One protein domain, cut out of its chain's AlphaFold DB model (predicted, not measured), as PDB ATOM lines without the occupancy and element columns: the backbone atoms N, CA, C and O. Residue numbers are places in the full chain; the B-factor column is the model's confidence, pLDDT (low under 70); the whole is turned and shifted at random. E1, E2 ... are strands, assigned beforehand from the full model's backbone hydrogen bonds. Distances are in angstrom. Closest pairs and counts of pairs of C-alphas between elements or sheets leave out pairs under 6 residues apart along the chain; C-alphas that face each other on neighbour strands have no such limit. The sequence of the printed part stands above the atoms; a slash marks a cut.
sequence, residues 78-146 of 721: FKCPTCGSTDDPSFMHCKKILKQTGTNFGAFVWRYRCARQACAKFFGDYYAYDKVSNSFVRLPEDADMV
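What this domain is: This is residues 78 to 146 of the 721 residues of an uncharacterized protein of Heligmosomoides polygyrus (UniProt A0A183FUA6). There is little regular structure: one small, strongly twisted sheet, E1 E2 E3 E4, with the loop of residues 95 to 108 beyond one end of E1 and E2, residues 78 to 89 beyond the other, and the hairpin E3 and E4 turned aside. It is an all-strand meander, each strand the antiparallel neighbour of the one before. The printed part has 69 residues, 23 in named strands; it is only just loose, close to compact, with radius of gyration of the C-alphas 13.4 A and spans of 39, 26 and 19 A.

Where its parts are: E3, residues 122 to 130, is 20.8 A long and bends by 71 degrees at residue 125. E2 is residues 109 to 113. E1, residues 90 to 94, begins at C-alpha 90 (566.188, 677.661, 725.933). E4, residues 135 to 138, ends at C-alpha 138 (576.077, 685.131, 737.031).

How they stand to each other: Within hydrogen-bond range are N 110 and O 127, 2.8 A, between inner strands E2 and E3; N 94 and O 109, 2.8 A, between E1 and E2; N 137 and O 128, 2.8 A, between E3 and E4. Edge strands E1 and E4 are apart.

The domain as a whole: The farthest C-alphas, Thr 86 and Gly 102, are 40.2 A apart. The printed part has no cut. The E1 to E2 link is long, 14 residues. Residues 95 to 107 and 142 to 146 have pLDDT under 70.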
ATOM      1  N   PHE A  78     565.703 672.945 737.353       72.81
ATOM      2  CA  PHE A  78     565.391 673.358 735.972       72.81
ATOM      3  C   PHE A  78     563.890 673.356 735.623       72.81
ATOM      4  O   PHE A  78     563.512 673.686 734.494       72.81
ATOM      5  N   LYS A  79     563.010 673.036 736.580       88.56
ATOM      6  CA  LYS A  79     561.549 673.101 736.400       88.56
ATOM      7  C   LYS A  79     561.085 674.545 736.208       88.56
ATOM      8  O   LYS A  79     561.275 675.390 737.076       88.56
ATOM      9  N   CYS A  80     560.389 674.832 735.106       88.94
ATOM     10  CA  CYS A  80     559.854 676.174 734.867       88.94
ATOM     11  C   CYS A  80     558.824 676.567 735.953       88.94
ATOM     12  O   CYS A  80     557.741 675.968 735.997       88.94
ATOM     13  N   PRO A  81     559.061 677.628 736.754       87.56
ATOM     14  CA  PRO A  81     558.226 677.959 737.914       87.56
ATOM     15  C   PRO A  81     556.818 678.458 737.551       87.56
ATOM     16  O   PRO A  81     555.954 678.546 738.415       87.56
ATOM     17  N   THR A  82     556.558 678.787 736.279       89.81
ATOM     18  CA  THR A  82     555.230 679.226 735.806       89.81
ATOM     19  C   THR A  82     554.333 678.074 735.340       89.81
ATOM     20  O   THR A  82     553.115 678.213 735.387       89.81
ATOM     21  N   CYS A  83     554.891 676.955 734.864       91.81
ATOM     22  CA  CYS A  83     554.091 675.881 734.249       91.81
ATOM     23  C   CYS A  83     554.507 674.449 734.627       91.81
ATOM     24  O   CYS A  83     553.966 673.497 734.066       91.81
ATOM     25  N   GLY A  84     555.479 674.276 735.530       90.44
ATOM     26  CA  GLY A  84     555.974 672.964 735.965       90.44
ATOM     27  C   GLY A  84     556.694 672.157 734.878       90.44
ATOM     28  O   GLY A  84     556.962 670.976 735.076       90.44
ATOM     29  N   SER A  85     556.985 672.764 733.722       88.38
ATOM     30  CA  SER A  85     557.673 672.112 732.606       88.38
ATOM     31  C   SER A  85     559.084 671.682 732.997       88.38
ATOM     32  O   SER A  85     559.883 672.521 733.406       88.38
ATOM     33  N   THR A  86     559.384 670.401 732.788       89.25
ATOM     34  CA  THR A  86     560.733 669.812 732.806       89.25
ATOM     35  C   THR A  86     561.390 669.805 731.419       89.25
ATOM     36  O   THR A  86     562.474 669.260 731.269       89.25
ATOM     37  N   ASP A  87     560.728 670.346 730.391       87.81
ATOM     38  CA  ASP A  87     561.272 670.420 729.032       87.81
ATOM     39  C   ASP A  87     562.432 671.443 728.987       87.81
ATOM     40  O   ASP A  87     562.221 672.599 729.373       87.81
ATOM     41  N   ASP A  88     563.613 671.022 728.506       88.31
ATOM     42  CA  ASP A  88     564.886 671.774 728.524       88.31
ATOM     43  C   ASP A  88     564.724 673.269 728.179       88.31
ATOM     44  O   ASP A  88     564.366 673.604 727.042       88.31
ATOM     45  N   PRO A  89     565.000 674.204 729.109       87.56
ATOM     46  CA  PRO A  89     564.789 675.620 728.851       87.56
ATOM     47  C   PRO A  89     565.825 676.191 727.876       87.56
ATOM     48  O   PRO A  89     567.036 676.040 728.037       87.56
ATOM     49  N   SER A  90     565.345 676.943 726.887       89.00
ATOM     50  CA  SER A  90     566.188 677.661 725.933       89.00
ATOM     51  C   SER A  90     566.890 678.833 726.622       89.00
ATOM     52  O   SER A  90     566.223 679.778 727.051       89.00
ATOM     53  N   PHE A  91     568.219 678.800 726.713       91.56
ATOM     54  CA  PHE A  91     569.023 679.946 727.142       91.56
ATOM     55  C   PHE A  91     569.023 681.004 726.029       91.56
ATOM     56  O   PHE A  91     569.408 680.711 724.899       91.56
ATOM     57  N   MET A  92     568.529 682.208 726.320       90.56
ATOM     58  CA  MET A  92     568.280 683.254 725.321       90.56
ATOM     59  C   MET A  92     568.689 684.632 725.841       90.56
ATOM     60  O   MET A  92     568.554 684.926 727.033       90.56
ATOM     61  N   HIS A  93     569.116 685.508 724.927       86.19
ATOM     62  CA  HIS A  93     569.329 686.913 725.243       86.19
ATOM     63  C   HIS A  93     567.991 687.587 725.610       86.19
ATOM     64  O   HIS A  93     566.964 687.387 724.957       86.19
ATOM     65  N   CYS A  94     567.987 688.413 726.656       80.56
ATOM     66  CA  CYS A  94     566.849 689.239 727.044       80.56
ATOM     67  C   CYS A  94     567.213 690.722 726.865       80.56
ATOM     68  O   CYS A  94     568.144 691.251 727.472       80.56
ATOM     69  N   LYS A  95     566.493 691.413 725.974       69.88
ATOM     70  CA  LYS A  95     566.809 692.791 725.569       69.88
ATOM     71  C   LYS A  95     566.314 693.815 726.602       69.88
ATOM     72  O   LYS A  95     565.362 694.550 726.348       69.88
ATOM     73  N   LYS A  96     566.954 693.861 727.776       64.44
ATOM     74  CA  LYS A  96     566.742 694.927 728.771       64.44
ATOM     75  C   LYS A  96     567.524 696.189 728.404       64.44
ATOM     76  O   LYS A  96     568.669 696.123 727.971       64.44
ATOM     77  N   ILE A  97     566.903 697.347 728.623       52.56
ATOM     78  CA  ILE A  97     567.565 698.654 728.558       52.56
ATOM     79  C   ILE A  97     567.992 699.010 729.981       52.56
ATOM     80  O   ILE A  97     567.141 699.326 730.813       52.56
ATOM     81  N   LEU A  98     569.295 698.964 730.260       51.03
ATOM     82  CA  LEU A  98     569.836 699.402 731.544       51.03
ATOM     83  C   LEU A  98     569.639 700.922 731.683       51.03
ATOM     84  O   LEU A  98     570.098 701.695 730.841       51.03
ATOM     85  N   LYS A  99     568.936 701.364 732.731       53.97
ATOM     86  CA  LYS A  99     568.792 702.787 733.068       53.97
ATOM     87  C   LYS A  99     569.671 703.103 734.271       53.97
ATOM     88  O   LYS A  99     569.372 702.642 735.362       53.97
ATOM     89  N   GLN A 100     570.643 703.997 734.060       46.91
ATOM     90  CA  GLN A 100     571.683 704.404 735.024       46.91
ATOM     91  C   GLN A 100     572.748 703.298 735.259       46.91
ATOM     92  O   GLN A 100     572.420 702.122 735.219       46.91
ATOM     93  N   THR A 101     574.045 703.584 735.454       42.44
ATOM     94  CA  THR A 101     574.791 704.862 735.429       42.44
ATOM     95  C   THR A 101     576.023 704.786 734.504       42.44
ATOM     96  O   THR A 101     576.731 703.789 734.478       42.44
ATOM     97  N   GLY A 102     576.336 705.881 733.801       51.25
ATOM     98  CA  GLY A 102     577.700 706.233 733.356       51.25
ATOM     99  C   GLY A 102     578.370 705.452 732.211       51.25
ATOM    100  O   GLY A 102     579.096 706.073 731.439       51.25
ATOM    101  N   THR A 103     578.168 704.141 732.070       46.38
ATOM    102  CA  THR A 103     578.923 703.293 731.128       46.38
ATOM    103  C   THR A 103     578.093 702.870 729.912       46.38
ATOM    104  O   THR A 103     577.143 702.098 730.007       46.38
ATOM    105  N   ASN A 104     578.485 703.347 728.726       43.59
ATOM    106  CA  ASN A 104     577.811 703.058 727.453       43.59
ATOM    107  C   ASN A 104     578.189 701.680 726.872       43.59
ATOM    108  O   ASN A 104     578.642 701.589 725.734       43.59
ATOM    109  N   PHE A 105     577.983 700.605 727.635       46.25
ATOM    110  CA  PHE A 105     578.068 699.236 727.123       46.25
ATOM    111  C   PHE A 105     576.737 698.519 727.327       46.25
ATOM    112  O   PHE A 105     576.337 698.207 728.447       46.25
ATOM    113  N   GLY A 106     576.042 698.258 726.216       55.53
ATOM    114  CA  GLY A 106     574.822 697.458 726.191       55.53
ATOM    115  C   GLY A 106     575.139 695.981 726.399       55.53
ATOM    116  O   GLY A 106     575.132 695.216 725.442       55.53
ATOM    117  N   ALA A 107     575.441 695.591 727.637       63.09
ATOM    118  CA  ALA A 107     575.661 694.197 727.993       63.09
ATOM    119  C   ALA A 107     574.394 693.378 727.696       63.09
ATOM    120  O   ALA A 107     573.357 693.565 728.336       63.09
ATOM    121  N   PHE A 108     574.473 692.471 726.722       78.94
ATOM    122  CA  PHE A 108     573.414 691.500 726.469       78.94
ATOM    123  C   PHE A 108     573.306 690.565 727.676       78.94
ATOM    124  O   PHE A 108     574.215 689.778 727.944       78.94
ATOM    125  N   VAL A 109     572.197 690.667 728.409       86.81
ATOM    126  CA  VAL A 109     571.914 689.811 729.564       86.81
ATOM    127  C   VAL A 109     571.157 688.575 729.091       86.81
ATOM    128  O   VAL A 109     570.175 688.689 728.359       86.81
ATOM    129  N   TRP A 110     571.589 687.396 729.516       90.88
ATOM    130  CA  TRP A 110     571.005 686.109 729.151       90.88
ATOM    131  C   TRP A 110     570.249 685.501 730.336       90.88
ATOM    132  O   TRP A 110     570.636 685.695 731.490       90.88
ATOM    133  N   ARG A 111     569.163 684.777 730.049       93.19
ATOM    134  CA  ARG A 111     568.372 684.004 731.023       93.19
ATOM    135  C   ARG A 111     567.863 682.715 730.384       93.19
ATOM    136  O   ARG A 111     567.750 682.612 729.160       93.19
ATOM    137  N   TYR A 112     567.460 681.762 731.217       92.25
ATOM    138  CA  TYR A 112     566.679 680.610 730.774       92.25
ATOM    139  C   TYR A 112     565.247 681.030 730.435       92.25
ATOM    140  O   TYR A 112     564.635 681.830 731.142       92.25
ATOM    141  N   ARG A 113     564.691 680.479 729.356       92.12
ATOM    142  CA  ARG A 113     563.299 680.665 728.935       92.12
ATOM    143  C   ARG A 113     562.623 679.314 728.760       92.12
ATOM    144  O   ARG A 113     563.211 678.387 728.214       92.12
ATOM    145  N   CYS A 114     561.375 679.196 729.203       93.38
ATOM    146  CA  CYS A 114     560.624 677.950 729.075       93.38
ATOM    147  C   CYS A 114     560.417 677.555 727.602       93.38
ATOM    148  O   CYS A 114     559.851 678.335 726.834       93.38
ATOM    149  N   ALA A 115     560.798 676.325 727.235       89.44
ATOM    150  CA  ALA A 115     560.665 675.807 725.871       89.44
ATOM    151  C   ALA A 115     559.206 675.665 725.398       89.44
ATOM    152  O   ALA A 115     558.922 675.784 724.203       89.44
ATOM    153  N   ARG A 116     558.248 675.477 726.319       88.50
ATOM    154  CA  ARG A 116     556.815 675.513 725.985       88.50
ATOM    155  C   ARG A 116     556.424 676.902 725.485       88.50
ATOM    156  O   ARG A 116     556.343 677.842 726.275       88.50
ATOM    157  N   GLN A 117     556.098 677.002 724.193       83.06
ATOM    158  CA  GLN A 117     555.667 678.247 723.536       83.06
ATOM    159  C   GLN A 117     554.494 678.933 724.256       83.06
ATOM    160  O   GLN A 117     554.481 680.155 724.350       83.06
ATOM    161  N   ALA A 118     553.557 678.159 724.814       86.12
ATOM    162  CA  ALA A 118     552.421 678.676 725.583       86.12
ATOM    163  C   ALA A 118     552.802 679.252 726.964       86.12
ATOM    164  O   ALA A 118     552.010 679.974 727.559       86.12
ATOM    165  N   CYS A 119     553.993 678.941 727.490       91.25
ATOM    166  CA  CYS A 119     554.501 679.545 728.720       91.25
ATOM    167  C   CYS A 119     555.437 680.717 728.422       91.25
ATOM    168  O   CYS A 119     555.243 681.785 728.989       91.25
ATOM    169  N   ALA A 120     556.449 680.525 727.565       86.62
ATOM    170  CA  ALA A 120     557.349 681.558 727.030       86.62
ATOM    171  C   ALA A 120     558.097 682.488 728.022       86.62
ATOM    172  O   ALA A 120     558.878 683.322 727.556       86.62
ATOM    173  N   LYS A 121     557.900 682.375 729.343       90.25
ATOM    174  CA  LYS A 121     558.522 683.247 730.353       90.25
ATOM    175  C   LYS A 121     559.990 682.898 730.591       90.25
ATOM    176  O   LYS A 121     560.395 681.737 730.471       90.25
ATOM    177  N   PHE A 122     560.758 683.919 730.959       90.69
ATOM    178  CA  PHE A 122     562.119 683.774 731.463       90.69
ATOM    179  C   PHE A 122     562.115 683.420 732.957       90.69
ATOM    180  O   PHE A 122     561.202 683.809 733.684       90.69
ATOM    181  N   PHE A 123     563.120 682.672 733.406       88.38
ATOM    182  CA  PHE A 123     563.332 682.289 734.803       88.38
ATOM    183  C   PHE A 123     564.816 681.991 735.074       88.38
ATOM    184  O   PHE A 123     565.643 682.052 734.160       88.38
ATOM    185  N   GLY A 124     565.153 681.705 736.334       88.94
ATOM    186  CA  GLY A 124     566.539 681.542 736.776       88.94
ATOM    187  C   GLY A 124     567.332 682.853 736.741       88.94
ATOM    188  O   GLY A 124     566.783 683.927 736.478       88.94
ATOM    189  N   ASP A 125     568.623 682.766 737.024       89.94
ATOM    190  CA  ASP A 125     569.496 683.931 737.150       89.94
ATOM    191  C   ASP A 125     569.702 684.723 735.855       89.94
ATOM    192  O   ASP A 125     569.477 684.244 734.740       89.94
ATOM    193  N   TYR A 126     570.179 685.954 736.029       89.75
ATOM    194  CA  TYR A 126     570.730 686.779 734.964       89.75
ATOM    195  C   TYR A 126     572.210 686.443 734.755       89.75
ATOM    196  O   TYR A 126     572.967 686.333 735.717       89.75
ATOM    197  N   TYR A 127     572.643 686.350 733.500       90.31
ATOM    198  CA  TYR A 127     574.043 686.118 733.143       90.31
ATOM    199  C   TYR A 127     574.535 687.182 732.162       90.31
ATOM    200  O   TYR A 127     573.836 687.517 731.206       90.31
ATOM    201  N   ALA A 128     575.755 687.675 732.357       89.69
ATOM    202  CA  ALA A 128     576.479 688.456 731.360       89.69
ATOM    203  C   ALA A 128     577.550 687.580 730.699       89.69
ATOM    204  O   ALA A 128     578.215 686.798 731.377       89.69
ATOM    205  N   TYR A 129     577.733 687.721 729.387       86.31
ATOM    206  CA  TYR A 129     578.878 687.131 728.696       86.31
ATOM    207  C   TYR A 129     580.101 688.034 728.877       86.31
ATOM    208  O   TYR A 129     580.118 689.162 728.380       86.31
ATOM    209  N   ASP A 130     581.115 687.547 729.586       84.88
ATOM    210  CA  ASP A 130     582.399 688.228 729.690       84.88
ATOM    211  C   ASP A 130     583.323 687.788 728.546       84.88
ATOM    212  O   ASP A 130     583.754 686.633 728.465       84.88
ATOM    213  N   LYS A 131     583.662 688.746 727.674       84.56
ATOM    214  CA  LYS A 131     584.580 688.541 726.545       84.56
ATOM    215  C   LYS A 131     586.030 688.282 726.987       84.56
ATOM    216  O   LYS A 131     586.796 687.766 726.183       84.56
ATOM    217  N   VAL A 132     586.412 688.621 728.225       79.88
ATOM    218  CA  VAL A 132     587.779 688.428 728.747       79.88
ATOM    219  C   VAL A 132     587.992 686.997 729.246       79.88
ATOM    220  O   VAL A 132     588.984 686.369 728.888       79.88
ATOM    221  N   SER A 133     587.059 686.455 730.034       85.50
ATOM    222  CA  SER A 133     587.080 685.049 730.470       85.50
ATOM    223  C   SER A 133     586.504 684.060 729.451       85.50
ATOM    224  O   SER A 133     586.647 682.855 729.652       85.50
ATOM    225  N   ASN A 134     585.859 684.542 728.377       86.06
ATOM    226  CA  ASN A 134     585.118 683.720 727.410       86.06
ATOM    227  C   ASN A 134     584.046 682.848 728.106       86.06
ATOM    228  O   ASN A 134     583.913 681.653 727.840       86.06
ATOM    229  N   SER A 135     583.322 683.429 729.073       88.44
ATOM    230  CA  SER A 135     582.395 682.684 729.934       88.44
ATOM    231  C   SER A 135     581.166 683.497 730.362       88.44
ATOM    232  O   SER A 135     581.132 684.725 730.250       88.44
ATOM    233  N   PHE A 136     580.130 682.807 730.848       86.12
ATOM    234  CA  PHE A 136     578.923 683.434 731.390       86.12
ATOM    235  C   PHE A 136     579.035 683.645 732.900       86.12
ATOM    236  O   PHE A 136     579.007 682.693 733.679       86.12
ATOM    237  N   VAL A 137     579.096 684.908 733.315       89.62
ATOM    238  CA  VAL A 137     579.154 685.311 734.722       89.62
ATOM    239  C   VAL A 137     577.738 685.586 735.233       89.62
ATOM    240  O   VAL A 137     577.013 686.406 734.665       89.62
ATOM    241  N   ARG A 138     577.344 684.904 736.315       90.31
ATOM    242  CA  ARG A 138     576.077 685.131 737.031       90.31
ATOM    243  C   ARG A 138     576.080 686.534 737.646       90.31
ATOM    244  O   ARG A 138     576.977 686.862 738.420       90.31
ATOM    245  N   LEU A 139     575.084 687.349 737.313       85.75
ATOM    246  CA  LEU A 139     574.884 688.671 737.903       85.75
ATOM    247  C   LEU A 139     574.111 688.543 739.232       85.75
ATOM    248  O   LEU A 139     573.193 687.725 739.304       85.75
ATOM    249  N   PRO A 140     574.435 689.340 740.270       80.75
ATOM    250  CA  PRO A 140     573.635 689.407 741.493       80.75
ATOM    251  C   PRO A 140     572.200 689.877 741.226       80.75
ATOM    252  O   PRO A 140     571.969 690.731 740.368       80.75
ATOM    253  N   GLU A 141     571.243 689.354 741.994       70.75
ATOM    254  CA  GLU A 141     569.819 689.699 741.862       70.75
ATOM    255  C   GLU A 141     569.502 691.125 742.366       70.75
ATOM    256  O   GLU A 141     568.548 691.739 741.899       70.75
ATOM    257  N   ASP A 142     570.363 691.696 743.220       58.44
ATOM    258  CA  ASP A 142     570.249 693.053 743.790       58.44
ATOM    259  C   ASP A 142     570.500 694.206 742.788       58.44
ATOM    260  O   ASP A 142     570.522 695.377 743.169       58.44
ATOM    261  N   ALA A 143     570.722 693.915 741.503       58.47
ATOM    262  CA  ALA A 143     570.779 694.938 740.462       58.47
ATOM    263  C   ALA A 143     569.353 695.319 740.015       58.47
ATOM    264  O   ALA A 143     568.618 694.451 739.551       58.47
ATOM    265  N   ASP A 144     568.984 696.609 740.087       53.16
ATOM    266  CA  ASP A 144     567.648 697.161 739.760       53.16
ATOM    267  C   ASP A 144     567.188 696.896 738.300       53.16
ATOM    268  O   ASP A 144     567.176 697.760 737.419       53.16
ATOM    269  N   MET A 145     566.791 695.655 738.019       55.16
ATOM    270  CA  MET A 145     566.556 695.109 736.682       55.16
ATOM    271  C   MET A 145     565.059 695.016 736.348       55.16
ATOM    272  O   MET A 145     564.516 693.920 736.188       55.16
ATOM    273  N   VAL A 146     564.381 696.153 736.169       51.31
ATOM    274  CA  VAL A 146     562.951 696.201 735.784       51.31
ATOM    275  C   VAL A 146     562.657 695.341 734.537       51.31
ATOM    276  O   VAL A 146     563.339 695.446 733.516       51.31
TER     277      VAL A 146